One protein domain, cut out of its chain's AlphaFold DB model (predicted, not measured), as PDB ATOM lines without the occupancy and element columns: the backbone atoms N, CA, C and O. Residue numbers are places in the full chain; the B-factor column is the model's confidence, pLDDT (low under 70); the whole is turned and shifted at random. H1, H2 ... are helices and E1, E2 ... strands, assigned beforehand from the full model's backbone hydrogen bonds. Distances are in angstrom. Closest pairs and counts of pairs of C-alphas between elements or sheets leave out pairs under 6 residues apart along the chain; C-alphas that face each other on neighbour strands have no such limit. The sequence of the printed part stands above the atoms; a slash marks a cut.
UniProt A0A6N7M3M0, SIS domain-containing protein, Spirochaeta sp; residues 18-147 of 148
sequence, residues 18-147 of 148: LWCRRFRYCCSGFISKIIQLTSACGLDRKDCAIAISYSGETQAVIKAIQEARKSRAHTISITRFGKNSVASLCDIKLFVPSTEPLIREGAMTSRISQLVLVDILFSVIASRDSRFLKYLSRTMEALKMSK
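AT A GLANCE: This is residues 18 to 147 of the 148 residues of the protein "SIS domain-containing protein" of Spirochaeta sp (UniProt A0A6N7M3M0). A four-stranded sheet has H1, H2 and H3 over one face and the earlier part of the long helix H4 over the other, in three layers; residues 119 to 147 stick out as an arm that turns a corner into H5. The printed part has 130 residues, with named elements E1 H1 E2 H2 E3 H3 E4 H4 H5. The sheet's order is E1 E2 E3 E4, mixed; the class is mixed, helices and strands. It is only just compact, close to loose, with a radius of gyration of the C-alphas of 16.6 A and spans of 49 by 37 by 27 A.

HOW THE PARTS SIT: E1, residues 18 to 21, is antiparallel to E2, residues 48 to 52, with N 19 and O 50 2.8 A apart. H1, residues 33 to 41, touches H2, residues 59 to 70, at a shallow tilt of 11 degrees, the closest C-alphas, of Ala 40 and Ala 68, 4.7 A apart. H2 is over E2, at a height over the sheet of 9.2 A. E3, residues 74 to 80, is parallel to E2, N 51 and O 76 being 2.8 A apart, and to E4, residues 92 to 96, N 94 and O 77 being 2.8 A apart. H3, residues 85 to 89, is on the same face as H2. E2, H2, E3 and E3, H3, E4 are strand-helix-strand units, parallel neighbour strands with a helix between, with right-handed crossovers. H4, residues 106 to 128, is on the opposite face, over E3, at a height of 9.8 A. H5, residues 132 to 145, is close to H4 but not clearly touching, about perpendicular at 78 degrees, the closest C-alphas, of Ala 126 and Phe 132, 6.0 A apart. Every O i to N i+4 pair is within hydrogen-bond range in H1, H2, H3 and H5, and 17 of 19 in H4.

IN THESE COORDINATES: E1 begins at C-alpha 18, (-69.905, -1.690, 7.517). H2 measures 16.6 A, E3 20.1 A, H4 33.6 A and H5 20.1 A, which ends at C-alpha 145, (-43.986, -17.005, -9.545).

THE WHOLE: The C-alphas of Lys 83 and Lys 147, the two farthest apart, are 51.6 A apart. The printed part has no cut; the link E1 to H1 is long. The mean pLDDT of the printed part is 70.8, with 50 residues under 70, among them 18 to 40 and 98 to 114.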
ATOM      1  N   LEU A  18     -70.629  -2.916   7.162       37.53
ATOM      2  CA  LEU A  18     -69.905  -1.690   7.517       37.53
ATOM      3  C   LEU A  18     -68.514  -1.751   6.899       37.53
ATOM      4  O   LEU A  18     -67.763  -2.682   7.172       37.53
ATOM      5  N   TRP A  19     -68.164  -0.752   6.105       35.31
ATOM      6  CA  TRP A  19     -66.856  -0.631   5.480       35.31
ATOM      7  C   TRP A  19     -66.064   0.479   6.169       35.31
ATOM      8  O   TRP A  19     -66.351   1.647   5.949       35.31
ATOM      9  N   CYS A  20     -65.091   0.140   7.013       34.69
ATOM     10  CA  CYS A  20     -64.148   1.098   7.599       34.69
ATOM     11  C   CYS A  20     -62.930   1.258   6.693       34.69
ATOM     12  O   CYS A  20     -62.375   0.243   6.267       34.69
ATOM     13  N   ARG A  21     -62.421   2.478   6.473       46.81
ATOM     14  CA  ARG A  21     -61.113   2.621   5.824       46.81
ATOM     15  C   ARG A  21     -60.192   3.695   6.399       46.81
ATOM     16  O   ARG A  21     -60.366   4.876   6.123       46.81
ATOM     17  N   ARG A  22     -59.143   3.190   7.065       30.92
ATOM     18  CA  ARG A  22     -57.777   3.732   7.198       30.92
ATOM     19  C   ARG A  22     -57.041   3.494   5.884       30.92
ATOM     20  O   ARG A  22     -57.240   2.451   5.263       30.92
ATOM     21  N   PHE A  23     -56.158   4.388   5.445       33.78
ATOM     22  CA  PHE A  23     -55.314   4.167   4.257       33.78
ATOM     23  C   PHE A  23     -54.351   2.958   4.430       33.78
ATOM     24  O   PHE A  23     -53.188   3.104   4.794       33.78
ATOM     25  N   ARG A  24     -54.863   1.747   4.179       24.75
ATOM     26  CA  ARG A  24     -54.222   0.487   3.760       24.75
ATOM     27  C   ARG A  24     -55.372  -0.489   3.468       24.75
ATOM     28  O   ARG A  24     -56.261  -0.658   4.288       24.75
ATOM     29  N   TYR A  25     -55.416  -1.025   2.252       41.88
ATOM     30  CA  TYR A  25     -56.546  -1.760   1.673       41.88
ATOM     31  C   TYR A  25     -56.940  -2.993   2.524       41.88
ATOM     32  O   TYR A  25     -56.315  -4.037   2.394       41.88
ATOM     33  N   CYS A  26     -57.977  -2.890   3.366       28.16
ATOM     34  CA  CYS A  26     -58.652  -4.036   3.987       28.16
ATOM     35  C   CYS A  26     -60.172  -3.819   3.895       28.16
ATOM     36  O   CYS A  26     -60.745  -3.023   4.635       28.16
ATOM     37  N   CYS A  27     -60.810  -4.459   2.915       37.91
ATOM     38  CA  CYS A  27     -62.255  -4.405   2.699       37.91
ATOM     39  C   CYS A  27     -62.912  -5.522   3.518       37.91
ATOM     40  O   CYS A  27     -63.104  -6.628   3.019       37.91
ATOM     41  N   SER A  28     -63.226  -5.265   4.785       42.69
ATOM     42  CA  SER A  28     -63.894  -6.263   5.622       42.69
ATOM     43  C   SER A  28     -65.410  -6.133   5.498       42.69
ATOM     44  O   SER A  28     -66.037  -5.297   6.141       42.69
ATOM     45  N   GLY A  29     -66.017  -6.976   4.663       47.41
ATOM     46  CA  GLY A  29     -67.453  -7.226   4.730       47.41
ATOM     47  C   GLY A  29     -67.756  -7.998   6.011       47.41
ATOM     48  O   GLY A  29     -67.583  -9.214   6.059       47.41
ATOM     49  N   PHE A  30     -68.155  -7.308   7.079       50.09
ATOM     50  CA  PHE A  30     -68.429  -7.979   8.348       50.09
ATOM     51  C   PHE A  30     -69.775  -8.699   8.295       50.09
ATOM     52  O   PHE A  30     -70.831  -8.085   8.380       50.09
ATOM     53  N   ILE A  31     -69.728 -10.025   8.181       52.72
ATOM     54  CA  ILE A  31     -70.918 -10.888   8.267       52.72
ATOM     55  C   ILE A  31     -71.439 -10.941   9.719       52.72
ATOM     56  O   ILE A  31     -72.630 -11.122   9.961       52.72
ATOM     57  N   SER A  32     -70.552 -10.745  10.704       46.78
ATOM     58  CA  SER A  32     -70.882 -10.773  12.131       46.78
ATOM     59  C   SER A  32     -71.049  -9.370  12.720       46.78
ATOM     60  O   SER A  32     -70.147  -8.532  12.644       46.78
ATOM     61  N   LYS A  33     -72.182  -9.161  13.405       61.31
ATOM     62  CA  LYS A  33     -72.558  -7.911  14.093       61.31
ATOM     63  C   LYS A  33     -71.513  -7.454  15.117       61.31
ATOM     64  O   LYS A  33     -71.320  -6.258  15.303       61.31
ATOM     65  N   ILE A  34     -70.850  -8.400  15.781       62.09
ATOM     66  CA  ILE A  34     -69.855  -8.100  16.819       62.09
ATOM     67  C   ILE A  34     -68.614  -7.481  16.181       62.09
ATOM     68  O   ILE A  34     -68.152  -6.434  16.616       62.09
ATOM     69  N   ILE A  35     -68.121  -8.080  15.097       65.19
ATOM     70  CA  ILE A  35     -66.914  -7.604  14.413       65.19
ATOM     71  C   ILE A  35     -67.172  -6.236  13.763       65.19
ATOM     72  O   ILE A  35     -66.308  -5.360  13.791       65.19
ATOM     73  N   GLN A  36     -68.391  -6.022  13.261       63.22
ATOM     74  CA  GLN A  36     -68.847  -4.735  12.744       63.22
ATOM     75  C   GLN A  36     -68.760  -3.622  13.802       63.22
ATOM     76  O   GLN A  36     -68.223  -2.550  13.531       63.22
ATOM     77  N   LEU A  37     -69.262  -3.885  15.013       67.06
ATOM     78  CA  LEU A  37     -69.264  -2.917  16.109       67.06
ATOM     79  C   LEU A  37     -67.849  -2.656  16.636       67.06
ATOM     80  O   LEU A  37     -67.440  -1.505  16.751       67.06
ATOM     81  N   THR A  38     -67.071  -3.714  16.880       67.12
ATOM     82  CA  THR A  38     -65.686  -3.598  17.360       67.12
ATOM     83  C   THR A  38     -64.814  -2.803  16.388       67.12
ATOM     84  O   THR A  38     -64.006  -1.979  16.810       67.12
ATOM     85  N   SER A  39     -65.006  -2.996  15.081       67.69
ATOM     86  CA  SER A  39     -64.255  -2.262  14.056       67.69
ATOM     87  C   SER A  39     -64.646  -0.787  13.980       67.69
ATOM     88  O   SER A  39     -63.792   0.047  13.689       67.69
ATOM     89  N   ALA A  40     -65.908  -0.449  14.263       68.31
ATOM     90  CA  ALA A  40     -66.365   0.938  14.324       68.31
ATOM     91  C   ALA A  40     -65.720   1.700  15.493       68.31
ATOM     92  O   ALA A  40     -65.319   2.852  15.330       68.31
ATOM     93  N   CYS A  41     -65.557   1.043  16.647       70.62
ATOM     94  CA  CYS A  41     -64.906   1.635  17.817       70.62
ATOM     95  C   CYS A  41     -63.440   2.016  17.551       70.62
ATOM     96  O   CYS A  41     -62.954   2.992  18.112       70.62
ATOM     97  N   GLY A  42     -62.741   1.266  16.692       73.31
ATOM     98  CA  GLY A  42     -61.332   1.504  16.359       73.31
ATOM     99  C   GLY A  42     -61.072   2.605  15.327       73.31
ATOM    100  O   GLY A  42     -59.915   2.815  14.961       73.31
ATOM    101  N   LEU A  43     -62.113   3.271  14.822       78.06
ATOM    102  CA  LEU A  43     -61.972   4.332  13.825       78.06
ATOM    103  C   LEU A  43     -61.449   5.643  14.417       78.06
ATOM    104  O   LEU A  43     -61.560   5.893  15.615       78.06
ATOM    105  N   ASP A  44     -60.960   6.530  13.552       75.94
ATOM    106  CA  ASP A  44     -60.782   7.942  13.885       75.94
ATOM    107  C   ASP A  44     -61.152   8.903  12.740       75.94
ATOM    108  O   ASP A  44     -61.693   8.519  11.705       75.94
ATOM    109  N   ARG A  45     -60.846  10.194  12.924       79.00
ATOM    110  CA  ARG A  45     -61.152  11.283  11.979       79.00
ATOM    111  C   ARG A  45     -60.578  11.108  10.571       79.00
ATOM    112  O   ARG A  45     -61.053  11.766   9.647       79.00
ATOM    113  N   LYS A  46     -59.536  10.294  10.404       76.81
ATOM    114  CA  LYS A  46     -58.930  10.012   9.094       76.81
ATOM    115  C   LYS A  46     -59.639   8.877   8.363       76.81
ATOM    116  O   LYS A  46     -59.297   8.611   7.212       76.81
ATOM    117  N   ASP A  47     -60.601   8.233   9.017       76.56
ATOM    118  CA  ASP A  47     -61.283   7.066   8.498       76.56
ATOM    119  C   ASP A  47     -62.665   7.404   7.959       76.56
ATOM    120  O   ASP A  47     -63.295   8.397   8.335       76.56
ATOM    121  N   CYS A  48     -63.132   6.542   7.061       80.50
ATOM    122  CA  CYS A  48     -64.471   6.593   6.506       80.50
ATOM    123  C   CYS A  48     -65.196   5.269   6.762       80.50
ATOM    124  O   CYS A  48     -64.660   4.208   6.442       80.50
ATOM    125  N   ALA A  49     -66.407   5.337   7.308       82.25
ATOM    126  CA  ALA A  49     -67.320   4.225   7.513       82.25
ATOM    127  C   ALA A  49     -68.448   4.264   6.468       82.25
ATOM    128  O   ALA A  49     -69.205   5.229   6.416       82.25
ATOM    129  N   ILE A  50     -68.595   3.221   5.652       82.31
ATOM    130  CA  ILE A  50     -69.708   3.084   4.704       82.31
ATOM    131  C   ILE A  50     -70.698   2.067   5.254       82.31
ATOM    132  O   ILE A  50     -70.350   0.907   5.459       82.31
ATOM    133  N   ALA A  51     -71.932   2.492   5.487       82.25
ATOM    134  CA  ALA A  51     -73.034   1.623   5.856       82.25
ATOM    135  C   ALA A  51     -73.832   1.204   4.631       82.25
ATOM    136  O   ALA A  51     -74.375   2.043   3.917       82.25
ATOM    137  N   ILE A  52     -73.966  -0.103   4.440       79.44
ATOM    138  CA  ILE A  52     -74.768  -0.690   3.369       79.44
ATOM    139  C   ILE A  52     -75.973  -1.376   4.008       79.44
ATOM    140  O   ILE A  52     -75.827  -2.337   4.766       79.44
ATOM    141  N   SER A  53     -77.170  -0.856   3.738       78.44
ATOM    142  CA  SER A  53     -78.437  -1.432   4.196       78.44
ATOM    143  C   SER A  53     -79.547  -0.997   3.251       78.44
ATOM    144  O   SER A  53     -79.829   0.190   3.142       78.44
ATOM    145  N   TYR A  54     -80.196  -1.941   2.566       79.38
ATOM    146  CA  TYR A  54     -81.218  -1.584   1.579       79.38
ATOM    147  C   TYR A  54     -82.393  -0.838   2.223       79.38
ATOM    148  O   TYR A  54     -82.730   0.258   1.787       79.38
ATOM    149  N   SER A  55     -82.968  -1.373   3.308       79.00
ATOM    150  CA  SER A  55     -84.050  -0.698   4.037       79.00
ATOM    151  C   SER A  55     -83.581   0.540   4.803       79.00
ATOM    152  O   SER A  55     -84.377   1.451   5.008       79.00
ATOM    153  N   GLY A  56     -82.313   0.569   5.226       82.31
ATOM    154  CA  GLY A  56     -81.768   1.602   6.104       82.31
ATOM    155  C   GLY A  56     -82.220   1.488   7.564       82.31
ATOM    156  O   GLY A  56     -81.941   2.387   8.351       82.31
ATOM    157  N   GLU A  57     -82.871   0.382   7.940       83.88
ATOM    158  CA  GLU A  57     -83.427   0.150   9.287       83.88
ATOM    159  C   GLU A  57     -82.754  -1.021  10.025       83.88
ATOM    160  O   GLU A  57     -83.196  -1.473  11.081       83.88
ATOM    161  N   THR A  58     -81.656  -1.558   9.487       80.06
ATOM    162  CA  THR A  58     -80.944  -2.666  10.130       80.06
ATOM    163  C   THR A  58     -80.272  -2.194  11.424       80.06
ATOM    164  O   THR A  58     -79.229  -1.543  11.390       80.06
ATOM    165  N   GLN A  59     -80.811  -2.592  12.582       81.81
ATOM    166  CA  GLN A  59     -80.356  -2.123  13.901       81.81
ATOM    167  C   GLN A  59     -78.850  -2.295  14.158       81.81
ATOM    168  O   GLN A  59     -78.233  -1.452  14.809       81.81
ATOM    169  N   ALA A  60     -78.245  -3.376  13.656       76.62
ATOM    170  CA  ALA A  60     -76.803  -3.597  13.775       76.62
ATOM    171  C   ALA A  60     -75.989  -2.534  13.013       76.62
ATOM    172  O   ALA A  60     -75.011  -2.017  13.543       76.62
ATOM    173  N   VAL A  61     -76.442  -2.158  11.812       80.75
ATOM    174  CA  VAL A  61     -75.819  -1.113  10.981       80.75
ATOM    175  C   VAL A  61     -75.979   0.256  11.628       80.75
ATOM    176  O   VAL A  61     -75.015   1.014  11.692       80.75
ATOM    177  N   ILE A  62     -77.161   0.538  12.179       86.81
ATOM    178  CA  ILE A  62     -77.433   1.775  12.920       86.81
ATOM    179  C   ILE A  62     -76.458   1.921  14.092       86.81
ATOM    180  O   ILE A  62     -75.779   2.941  14.198       86.81
ATOM    181  N   LYS A  63     -76.333   0.886  14.934       85.31
ATOM    182  CA  LYS A  63     -75.413   0.897  16.084       85.31
ATOM    183  C   LYS A  63     -73.961   1.089  15.650       85.31
ATOM    184  O   LYS A  63     -73.248   1.897  16.232       85.31
ATOM    185  N   ALA A  64     -73.534   0.393  14.600       82.31
ATOM    186  CA  ALA A  64     -72.172   0.502  14.097       82.31
ATOM    187  C   ALA A  64     -71.840   1.908  13.566       82.31
ATOM    188  O   ALA A  64     -70.765   2.433  13.846       82.31
ATOM    189  N   ILE A  65     -72.766   2.557  12.853       86.50
ATOM    190  CA  ILE A  65     -72.577   3.941  12.394       86.50
ATOM    191  C   ILE A  65     -72.598   4.941  13.542       86.50
ATOM    192  O   ILE A  65     -71.827   5.899  13.528       86.50
ATOM    193  N   GLN A  66     -73.435   4.724  14.556       89.62
ATOM    194  CA  GLN A  66     -73.412   5.556  15.757       89.62
ATOM    195  C   GLN A  66     -72.042   5.505  16.444       89.62
ATOM    196  O   GLN A  66     -71.512   6.557  16.794       89.62
ATOM    197  N   GLU A  67     -71.438   4.321  16.575       86.56
ATOM    198  CA  GLU A  67     -70.076   4.194  17.112       86.56
ATOM    199  C   GLU A  67     -69.031   4.849  16.200       86.56
ATOM    200  O   GLU A  67     -68.215   5.634  16.677       86.56
ATOM    201  N   ALA A  68     -69.108   4.644  14.882       83.00
ATOM    202  CA  ALA A  68     -68.199   5.293  13.937       83.00
ATOM    203  C   ALA A  68     -68.233   6.832  14.044       83.00
ATOM    204  O   ALA A  68     -67.192   7.494  14.011       83.00
ATOM    205  N   ARG A  69     -69.425   7.410  14.247       86.75
ATOM    206  CA  ARG A  69     -69.597   8.849  14.489       86.75
ATOM    207  C   ARG A  69     -69.033   9.305  15.823       86.75
ATOM    208  O   ARG A  69     -68.442  10.382  15.878       86.75
ATOM    209  N   LYS A  70     -69.206   8.525  16.894       87.94
ATOM    210  CA  LYS A  70     -68.588   8.829  18.198       87.94
ATOM    211  C   LYS A  70     -67.066   8.886  18.070       87.94
ATOM    212  O   LYS A  70     -66.443   9.802  18.603       87.94
ATOM    213  N   SER A  71     -66.499   7.996  17.259       81.62
ATOM    214  CA  SER A  71     -65.085   7.987  16.872       81.62
ATOM    215  C   SER A  71     -64.687   9.095  15.881       81.62
ATOM    216  O   SER A  71     -63.515   9.236  15.536       81.62
ATOM    217  N   ARG A  72     -65.638   9.948  15.471       84.38
ATOM    218  CA  ARG A  72     -65.462  11.100  14.567       84.38
ATOM    219  C   ARG A  72     -64.992  10.722  13.159       84.38
ATOM    220  O   ARG A  72     -64.421  11.570  12.477       84.38
ATOM    221  N   ALA A  73     -65.231   9.483  12.739       84.19
ATOM    222  CA  ALA A  73     -64.999   9.051  11.369       84.19
ATOM    223  C   ALA A  73     -66.019   9.683  10.416       84.19
ATOM    224  O   ALA A  73     -67.148   9.976  10.813       84.19
ATOM    225  N   HIS A  74     -65.631   9.846   9.152       86.25
ATOM    226  CA  HIS A  74     -66.559  10.231   8.091       86.25
ATOM    227  C   HIS A  74     -67.522   9.081   7.821       86.25
ATOM    228  O   HIS A  74     -67.130   7.918   7.883       86.25
ATOM    229  N   THR A  75     -68.774   9.377   7.500       87.81
ATOM    230  CA  THR A  75     -69.805   8.352   7.325       87.81
ATOM    231  C   THR A  75     -70.532   8.486   5.994       87.81
ATOM    232  O   THR A  75     -70.933   9.574   5.582       87.81
ATOM    233  N   ILE A  76     -70.722   7.362   5.306       88.25
ATOM    234  CA  ILE A  76     -71.421   7.281   4.021       88.25
ATOM    235  C   ILE A  76     -72.502   6.208   4.127       88.25
ATOM    236  O   ILE A  76     -72.232   5.108   4.595       88.25
ATOM    237  N   SER A  77     -73.717   6.481   3.665       88.56
ATOM    238  CA  SER A  77     -74.784   5.479   3.591       88.56
ATOM    239  C   SER A  77     -75.052   5.052   2.154       88.56
ATOM    240  O   SER A  77     -75.167   5.915   1.288       88.56
ATOM    241  N   ILE A  78     -75.270   3.758   1.929       84.44
ATOM    242  CA  ILE A  78     -75.840   3.183   0.707       84.44
ATOM    243  C   ILE A  78     -77.172   2.529   1.085       84.44
ATOM    244  O   ILE A  78     -77.201   1.458   1.700       84.44
ATOM    245  N   THR A  79     -78.277   3.193   0.747       85.31
ATOM    246  CA  THR A  79     -79.640   2.777   1.130       85.31
ATOM    247  C   THR A  79     -80.620   2.983  -0.018       85.31
ATOM    248  O   THR A  79     -80.306   3.703  -0.965       85.31
ATOM    249  N   ARG A  80     -81.807   2.372   0.027       83.31
ATOM    250  CA  ARG A  80     -82.865   2.709  -0.936       83.31
ATOM    251  C   ARG A  80     -83.274   4.175  -0.796       83.31
ATOM    252  O   ARG A  80     -83.223   4.732   0.302       83.31
ATOM    253  N   PHE A  81     -83.715   4.780  -1.893       84.88
ATOM    254  CA  PHE A  81     -84.252   6.137  -1.867       84.88
ATOM    255  C   PHE A  81     -85.405   6.272  -0.856       84.88
ATOM    256  O   PHE A  81     -86.316   5.443  -0.823       84.88
ATOM    257  N   GLY A  82     -85.359   7.315  -0.023       84.31
ATOM    258  CA  GLY A  82     -86.378   7.607   0.988       84.31
ATOM    259  C   GLY A  82     -85.801   8.017   2.344       84.31
ATOM    260  O   GLY A  82     -84.586   8.090   2.538       84.31
ATOM    261  N   LYS A  83     -86.692   8.294   3.304       87.06
ATOM    262  CA  LYS A  83     -86.310   8.547   4.702       87.06
ATOM    263  C   LYS A  83     -86.003   7.217   5.387       87.06
ATOM    264  O   LYS A  83     -86.852   6.330   5.384       87.06
ATOM    265  N   ASN A  84     -84.810   7.096   5.962       88.44
ATOM    266  CA  ASN A  84     -84.410   5.938   6.753       88.44
ATOM    267  C   ASN A  84     -83.358   6.312   7.809       88.44
ATOM    268  O   ASN A  84     -82.643   7.316   7.673       88.44
ATOM    269  N   SER A  85     -83.274   5.498   8.858       91.38
ATOM    270  CA  SER A  85     -82.426   5.727  10.027       91.38
ATOM    271  C   SER A  85     -80.941   5.801   9.669       91.38
ATOM    272  O   SER A  85     -80.259   6.745  10.067       91.38
ATOM    273  N   VAL A  86     -80.422   4.866   8.868       88.12
ATOM    274  CA  VAL A  86     -78.999   4.837   8.479       88.12
ATOM    275  C   VAL A  86     -78.594   6.090   7.693       88.12
ATOM    276  O   VAL A  86     -77.586   6.718   8.022       88.12
ATOM    277  N   ALA A  87     -79.381   6.499   6.697       91.44
ATOM    278  CA  ALA A  87     -79.104   7.690   5.897       91.44
ATOM    279  C   ALA A  87     -79.218   8.981   6.717       91.44
ATOM    280  O   ALA A  87     -78.490   9.936   6.461       91.44
ATOM    281  N   SER A  88     -80.102   9.027   7.721       93.06
ATOM    282  CA  SER A  88     -80.210  10.177   8.632       93.06
ATOM    283  C   SER A  88     -78.960  10.370   9.498       93.06
ATOM    284  O   SER A  88     -78.643  11.488   9.903       93.06
ATOM    285  N   LEU A  89     -78.233   9.278   9.743       91.25
ATOM    286  CA  LEU A  89     -77.032   9.273  10.557       91.25
ATOM    287  C   LEU A  89     -75.763   9.531   9.740       91.25
ATOM    288  O   LEU A  89     -74.767   9.864  10.361       91.25
ATOM    289  N   CYS A  90     -75.753   9.410   8.411       90.06
ATOM    290  CA  CYS A  90     -74.519   9.534   7.626       90.06
ATOM    291  C   CYS A  90     -74.292  10.939   7.044       90.06
ATOM    292  O   CYS A  90     -75.248  11.632   6.687       90.06
ATOM    293  N   ASP A  91     -73.020  11.325   6.899       90.75
ATOM    294  CA  ASP A  91     -72.599  12.608   6.315       90.75
ATOM    295  C   ASP A  91     -72.898  12.665   4.808       90.75
ATOM    296  O   ASP A  91     -73.403  13.664   4.298       90.75
ATOM    297  N   ILE A  92     -72.628  11.566   4.095       90.38
ATOM    298  CA  ILE A  92     -72.876  11.426   2.654       90.38
ATOM    299  C   ILE A  92     -73.933  10.348   2.424       90.38
ATOM    300  O   ILE A  92     -73.858   9.252   2.979       90.38
ATOM    301  N   LYS A  93     -74.915  10.638   1.566       91.94
ATOM    302  CA  LYS A  93     -76.055   9.752   1.300       91.94
ATOM    303  C   LYS A  93     -76.056   9.322  -0.158       91.94
ATOM    304  O   LYS A  93     -76.272  10.142  -1.046       91.94
ATOM    305  N   LEU A  94     -75.822   8.038  -0.393       86.25
ATOM    306  CA  LEU A  94     -75.946   7.395  -1.693       86.25
ATOM    307  C   LEU A  94     -77.238   6.579  -1.705       86.25
ATOM    308  O   LEU A  94     -77.477   5.741  -0.827       86.25
ATOM    309  N   PHE A  95     -78.076   6.847  -2.700       85.25
ATOM    310  CA  PHE A  95     -79.363   6.191  -2.846       85.25
ATOM    311  C   PHE A  95     -79.345   5.219  -4.018       85.25
ATOM    312  O   PHE A  95     -78.868   5.557  -5.098       85.25
ATOM    313  N   VAL A  96     -79.903   4.032  -3.800       80.00
ATOM    314  CA  VAL A  96     -80.284   3.120  -4.883       80.00
ATOM    315  C   VAL A  96     -81.769   3.298  -5.212       80.00
ATOM    316  O   VAL A  96     -82.565   3.560  -4.299       80.00
ATOM    317  N   PRO A  97     -82.161   3.187  -6.493       72.31
ATOM    318  CA  PRO A  97     -83.562   3.262  -6.892       72.31
ATOM    319  C   PRO A  97     -84.390   2.167  -6.203       72.31
ATOM    320  O   PRO A  97     -83.929   1.048  -6.003       72.31
ATOM    321  N   SER A  98     -85.621   2.513  -5.819       64.50
ATOM    322  CA  SER A  98     -86.551   1.649  -5.074       64.50
ATOM    323  C   SER A  98     -87.483   0.827  -5.974       64.50
ATOM    324  O   SER A  98     -88.527   0.368  -5.516       64.50
ATOM    325  N   THR A  99     -87.173   0.700  -7.265       54.28
ATOM    326  CA  THR A  99     -88.030   0.059  -8.269       54.28
ATOM    327  C   THR A  99     -87.934  -1.463  -8.194       54.28
ATOM    328  O   THR A  99     -87.360  -2.083  -9.079       54.28
ATOM    329  N   GLU A 100     -88.505  -2.068  -7.153       52.38
ATOM    330  CA  GLU A 100     -88.803  -3.504  -7.139       52.38
ATOM    331  C   GLU A 100     -90.194  -3.762  -6.538       52.38
ATOM    332  O   GLU A 100     -90.472  -3.323  -5.416       52.38
ATOM    333  N   PRO A 101     -91.075  -4.498  -7.241       48.09
ATOM    334  CA  PRO A 101     -92.225  -5.125  -6.613       48.09
ATOM    335  C   PRO A 101     -91.712  -6.131  -5.575       48.09
ATOM    336  O   PRO A 101     -90.882  -6.987  -5.876       48.09
ATOM    337  N   LEU A 102     -92.222  -6.036  -4.349       52.12
ATOM    338  CA  LEU A 102     -91.833  -6.816  -3.162       52.12
ATOM    339  C   LEU A 102     -92.034  -8.344  -3.271       52.12
ATOM    340  O   LEU A 102     -91.876  -9.052  -2.284       52.12
ATOM    341  N   ILE A 103     -92.383  -8.881  -4.440       44.50
ATOM    342  CA  ILE A 103     -92.780 -10.277  -4.607       44.50
ATOM    343  C   ILE A 103     -91.926 -10.889  -5.726       44.50
ATOM    344  O   ILE A 103     -92.224 -10.724  -6.902       44.50
ATOM    345  N   ARG A 104     -90.876 -11.617  -5.315       45.91
ATOM    346  CA  ARG A 104     -90.025 -12.579  -6.063       45.91
ATOM    347  C   ARG A 104     -88.662 -12.134  -6.614       45.91
ATOM    348  O   ARG A 104     -87.801 -13.003  -6.685       45.91
ATOM    349  N   GLU A 105     -88.397 -10.858  -6.903       48.66
ATOM    350  CA  GLU A 105     -87.101 -10.447  -7.513       48.66
ATOM    351  C   GLU A 105     -86.300  -9.412  -6.686       48.66
ATOM    352  O   GLU A 105     -85.076  -9.342  -6.814       48.66
ATOM    353  N   GLY A 106     -86.970  -8.786  -5.701       48.88
ATOM    354  CA  GLY A 106     -86.518  -7.764  -4.733       48.88
ATOM    355  C   GLY A 106     -85.138  -7.909  -4.069       48.88
ATOM    356  O   GLY A 106     -84.523  -6.953  -3.594       48.88
ATOM    357  N   ALA A 107     -84.658  -9.140  -3.923       54.38
ATOM    358  CA  ALA A 107     -83.426  -9.427  -3.195       54.38
ATOM    359  C   ALA A 107     -82.189  -9.445  -4.105       54.38
ATOM    360  O   ALA A 107     -81.069  -9.306  -3.613       54.38
ATOM    361  N   MET A 108     -82.372  -9.652  -5.412       57.28
ATOM    362  CA  MET A 108     -81.274  -9.766  -6.374       57.28
ATOM    363  C   MET A 108     -80.887  -8.390  -6.907       57.28
ATOM    364  O   MET A 108     -79.716  -8.025  -6.822       57.28
ATOM    365  N   THR A 109     -81.846  -7.583  -7.371       56.22
ATOM    366  CA  THR A 109     -81.537  -6.264  -7.952       56.22
ATOM    367  C   THR A 109     -81.065  -5.279  -6.891       56.22
ATOM    368  O   THR A 109     -80.157  -4.493  -7.159       56.22
ATOM    369  N   SER A 110     -81.590  -5.352  -5.664       61.66
ATOM    370  CA  SER A 110     -81.080  -4.571  -4.529       61.66
ATOM    371  C   SER A 110     -79.611  -4.883  -4.210       61.66
ATOM    372  O   SER A 110     -78.806  -3.959  -4.060       61.66
ATOM    373  N   ARG A 111     -79.224  -6.166  -4.186       64.38
ATOM    374  CA  ARG A 111     -77.824  -6.594  -4.002       64.38
ATOM    375  C   ARG A 111     -76.943  -6.191  -5.180       64.38
ATOM    376  O   ARG A 111     -75.855  -5.678  -4.952       64.38
ATOM    377  N   ILE A 112     -77.415  -6.371  -6.415       65.38
ATOM    378  CA  ILE A 112     -76.693  -5.965  -7.630       65.38
ATOM    379  C   ILE A 112     -76.482  -4.448  -7.638       65.38
ATOM    380  O   ILE A 112     -75.372  -3.995  -7.872       65.38
ATOM    381  N   SER A 113     -77.494  -3.651  -7.296       60.31
ATOM    382  CA  SER A 113     -77.386  -2.185  -7.248       60.31
ATOM    383  C   SER A 113     -76.389  -1.713  -6.188       60.31
ATOM    384  O   SER A 113     -75.627  -0.775  -6.411       60.31
ATOM    385  N   GLN A 114     -76.366  -2.379  -5.032       65.25
ATOM    386  CA  GLN A 114     -75.381  -2.106  -3.987       65.25
ATOM    387  C   GLN A 114     -73.968  -2.523  -4.410       65.25
ATOM    388  O   GLN A 114     -73.032  -1.765  -4.173       65.25
ATOM    389  N   LEU A 115     -73.815  -3.677  -5.069       72.69
ATOM    390  CA  LEU A 115     -72.542  -4.134  -5.633       72.69
ATOM    391  C   LEU A 115     -72.027  -3.165  -6.698       72.69
ATOM    392  O   LEU A 115     -70.881  -2.749  -6.614       72.69
ATOM    393  N   VAL A 116     -72.886  -2.712  -7.612       67.50
ATOM    394  CA  VAL A 116     -72.540  -1.720  -8.640       67.50
ATOM    395  C   VAL A 116     -72.085  -0.405  -8.007       67.50
ATOM    396  O   VAL A 116     -71.101   0.177  -8.451       67.50
ATOM    397  N   LEU A 117     -72.738   0.067  -6.941       69.31
ATOM    398  CA  LEU A 117     -72.286   1.269  -6.228       69.31
ATOM    399  C   LEU A 117     -70.922   1.082  -5.562       69.31
ATOM    400  O   LEU A 117     -70.090   1.989  -5.597       69.31
ATOM    401  N   VAL A 118     -70.690  -0.083  -4.956       71.50
ATOM    402  CA  VAL A 118     -69.388  -0.427  -4.373       71.50
ATOM    403  C   VAL A 118     -68.319  -0.520  -5.463       71.50
ATOM    404  O   VAL A 118     -67.228   0.013  -5.267       71.50
ATOM    405  N   ASP A 119     -68.637  -1.104  -6.617       73.00
ATOM    406  CA  ASP A 119     -67.737  -1.211  -7.765       73.00
ATOM    407  C   ASP A 119     -67.409   0.164  -8.344       73.00
ATOM    408  O   ASP A 119     -66.240   0.469  -8.553       73.00
ATOM    409  N   ILE A 120     -68.396   1.048  -8.510       73.19
ATOM    410  CA  ILE A 120     -68.167   2.427  -8.959       73.19
ATOM    411  C   ILE A 120     -67.261   3.167  -7.971       73.19
ATOM    412  O   ILE A 120     -66.286   3.800  -8.381       73.19
ATOM    413  N   LEU A 121     -67.537   3.070  -6.664       72.56
ATOM    414  CA  LEU A 121     -66.683   3.668  -5.635       72.56
ATOM    415  C   LEU A 121     -65.260   3.110  -5.709       72.56
ATOM    416  O   LEU A 121     -64.294   3.876  -5.666       72.56
ATOM    417  N   PHE A 122     -65.116   1.796  -5.869       73.06
ATOM    418  CA  PHE A 122     -63.820   1.150  -6.014       73.06
ATOM    419  C   PHE A 122     -63.086   1.614  -7.278       73.06
ATOM    420  O   PHE A 122     -61.924   2.001  -7.180       73.06
ATOM    421  N   SER A 123     -63.745   1.659  -8.437       67.56
ATOM    422  CA  SER A 123     -63.171   2.109  -9.710       67.56
ATOM    423  C   SER A 123     -62.734   3.575  -9.668       67.56
ATOM    424  O   SER A 123     -61.665   3.924 -10.173       67.56
ATOM    425  N   VAL A 124     -63.509   4.448  -9.021       74.88
ATOM    426  CA  VAL A 124     -63.136   5.861  -8.845       74.88
ATOM    427  C   VAL A 124     -61.928   5.998  -7.916       74.88
ATOM    428  O   VAL A 124     -61.028   6.790  -8.185       74.88
ATOM    429  N   ILE A 125     -61.860   5.210  -6.843       71.81
ATOM    430  CA  ILE A 125     -60.707   5.223  -5.933       71.81
ATOM    431  C   ILE A 125     -59.463   4.657  -6.629       71.81
ATOM    432  O   ILE A 125     -58.396   5.264  -6.563       71.81
ATOM    433  N   ALA A 126     -59.599   3.529  -7.326       69.31
ATOM    434  CA  ALA A 126     -58.517   2.868  -8.047       69.31
ATOM    435  C   ALA A 126     -57.952   3.743  -9.173       69.31
ATOM    436  O   ALA A 126     -56.739   3.807  -9.344       69.31
ATOM    437  N   SER A 127     -58.810   4.469  -9.899       70.19
ATOM    438  CA  SER A 127     -58.366   5.393 -10.952       70.19
ATOM    439  C   SER A 127     -57.636   6.627 -10.409       70.19
ATOM    440  O   SER A 127     -56.814   7.207 -11.113       70.19
ATOM    441  N   ARG A 128     -57.889   7.018  -9.152       71.62
ATOM    442  CA  ARG A 128     -57.223   8.154  -8.491       71.62
ATOM    443  C   ARG A 128     -55.962   7.774  -7.711       71.62
ATOM    444  O   ARG A 128     -55.176   8.662  -7.384       71.62
ATOM    445  N   ASP A 129     -55.739   6.496  -7.403       71.75
ATOM    446  CA  ASP A 129     -54.514   6.037  -6.740       71.75
ATOM    447  C   ASP A 129     -53.456   5.646  -7.779       71.75
ATOM    448  O   ASP A 129     -53.454   4.541  -8.318       71.75
ATOM    449  N   SER A 130     -52.487   6.530  -8.014       64.12
ATOM    450  CA  SER A 130     -51.352   6.279  -8.917       64.12
ATOM    451  C   SER A 130     -50.507   5.056  -8.525       64.12
ATOM    452  O   SER A 130     -49.747   4.529  -9.339       64.12
ATOM    453  N   ARG A 131     -50.639   4.561  -7.285       66.94
ATOM    454  CA  ARG A 131     -49.979   3.333  -6.813       66.94
ATOM    455  C   ARG A 131     -50.754   2.069  -7.165       66.94
ATOM    456  O   ARG A 131     -50.179   0.989  -7.064       66.94
ATOM    457  N   PHE A 132     -52.014   2.171  -7.586       67.56
ATOM    458  CA  PHE A 132     -52.844   1.018  -7.934       67.56
ATOM    459  C   PHE A 132     -52.201   0.169  -9.042       67.56
ATOM    460  O   PHE A 132     -52.129  -1.051  -8.918       67.56
ATOM    461  N   LEU A 133     -51.599   0.813 -10.050       66.56
ATOM    462  CA  LEU A 133     -50.834   0.128 -11.100       66.56
ATOM    463  C   LEU A 133     -49.625  -0.649 -10.553       66.56
ATOM    464  O   LEU A 133     -49.364  -1.761 -11.001       66.56
ATOM    465  N   LYS A 134     -48.925  -0.109  -9.544       70.69
ATOM    466  CA  LYS A 134     -47.797  -0.793  -8.878       70.69
ATOM    467  C   LYS A 134     -48.250  -1.990  -8.041       70.69
ATOM    468  O   LYS A 134     -47.498  -2.948  -7.878       70.69
ATOM    469  N   TYR A 135     -49.452  -1.932  -7.470       71.44
ATOM    470  CA  TYR A 135     -50.036  -3.078  -6.775       71.44
ATOM    471  C   TYR A 135     -50.435  -4.171  -7.768       71.44
ATOM    472  O   TYR A 135     -50.042  -5.315  -7.570       71.44
ATOM    473  N   LEU A 136     -51.114  -3.810  -8.860       71.75
ATOM    474  CA  LEU A 136     -51.470  -4.739  -9.936       71.75
ATOM    475  C   LEU A 136     -50.245  -5.448 -10.518       71.75
ATOM    476  O   LEU A 136     -50.252  -6.673 -10.622       71.75
ATOM    477  N   SER A 137     -49.176  -4.707 -10.831       74.38
ATOM    478  CA  SER A 137     -47.949  -5.300 -11.373       74.38
ATOM    479  C   SER A 137     -47.335  -6.315 -10.405       74.38
ATOM    480  O   SER A 137     -47.021  -7.431 -10.810       74.38
ATOM    481  N   ARG A 138     -47.265  -5.986  -9.108       79.06
ATOM    482  CA  ARG A 138     -46.771  -6.901  -8.066       79.06
ATOM    483  C   ARG A 138     -47.640  -8.144  -7.899       79.06
ATOM    484  O   ARG A 138     -47.108  -9.234  -7.714       79.06
ATOM    485  N   THR A 139     -48.964  -8.008  -7.947       75.81
ATOM    486  CA  THR A 139     -49.865  -9.166  -7.846       75.81
ATOM    487  C   THR A 139     -49.717 -10.078  -9.064       75.81
ATOM    488  O   THR A 139     -49.663 -11.295  -8.912       75.81
ATOM    489  N   MET A 140     -49.584  -9.508 -10.265       80.12
ATOM    490  CA  MET A 140     -49.337 -10.277 -11.486       80.12
ATOM    491  C   MET A 140     -47.981 -10.994 -11.460       80.12
ATOM    492  O   MET A 140     -47.895 -12.140 -11.895       80.12
ATOM    493  N   GLU A 141     -46.935 -10.355 -10.933       81.81
ATOM    494  CA  GLU A 141     -45.620 -10.981 -10.735       81.81
ATOM    495  C   GLU A 141     -45.686 -12.143  -9.737       81.81
ATOM    496  O   GLU A 141     -45.221 -13.238 -10.046       81.81
ATOM    497  N   ALA A 142     -46.342 -11.956  -8.589       78.62
ATOM    498  CA  ALA A 142     -46.507 -13.012  -7.590       78.62
ATOM    499  C   ALA A 142     -47.277 -14.231  -8.138       78.62
ATOM    500  O   ALA A 142     -46.921 -15.375  -7.856       78.62
ATOM    501  N   LEU A 143     -48.297 -14.007  -8.973       80.44
ATOM    502  CA  LEU A 143     -49.041 -15.089  -9.626       80.44
ATOM    503  C   LEU A 143     -48.216 -15.822 -10.690       80.44
ATOM    504  O   LEU A 143     -48.393 -17.026 -10.864       80.44
ATOM    505  N   LYS A 144     -47.309 -15.126 -11.386       78.56
ATOM    506  CA  LYS A 144     -46.358 -15.768 -12.308       78.56
ATOM    507  C   LYS A 144     -45.369 -16.658 -11.558       78.56
ATOM    508  O   LYS A 144     -45.096 -17.755 -12.023       78.56
ATOM    509  N   MET A 145     -44.893 -16.220 -10.392       70.00
ATOM    510  CA  MET A 145     -43.986 -17.005  -9.545       70.00
ATOM    511  C   MET A 145     -44.659 -18.240  -8.936       70.00
ATOM    512  O   MET A 145     -44.005 -19.256  -8.757       70.00
ATOM    513  N   SER A 146     -45.960 -18.171  -8.640       68.50
ATOM    514  CA  SER A 146     -46.720 -19.295  -8.073       68.50
ATOM    515  C   SER A 146     -47.135 -20.359  -9.101       68.50
ATOM    516  O   SER A 146     -47.672 -21.393  -8.708       68.50
ATOM    517  N   LYS A 147     -46.967 -20.092 -10.402       55.00
ATOM    518  CA  LYS A 147     -47.298 -21.020 -11.500       55.00
ATOM    519  C   LYS A 147     -46.083 -21.796 -12.033       55.00
ATOM    520  O   LYS A 147     -46.205 -22.440 -13.071       55.00
TER     521      LYS A 147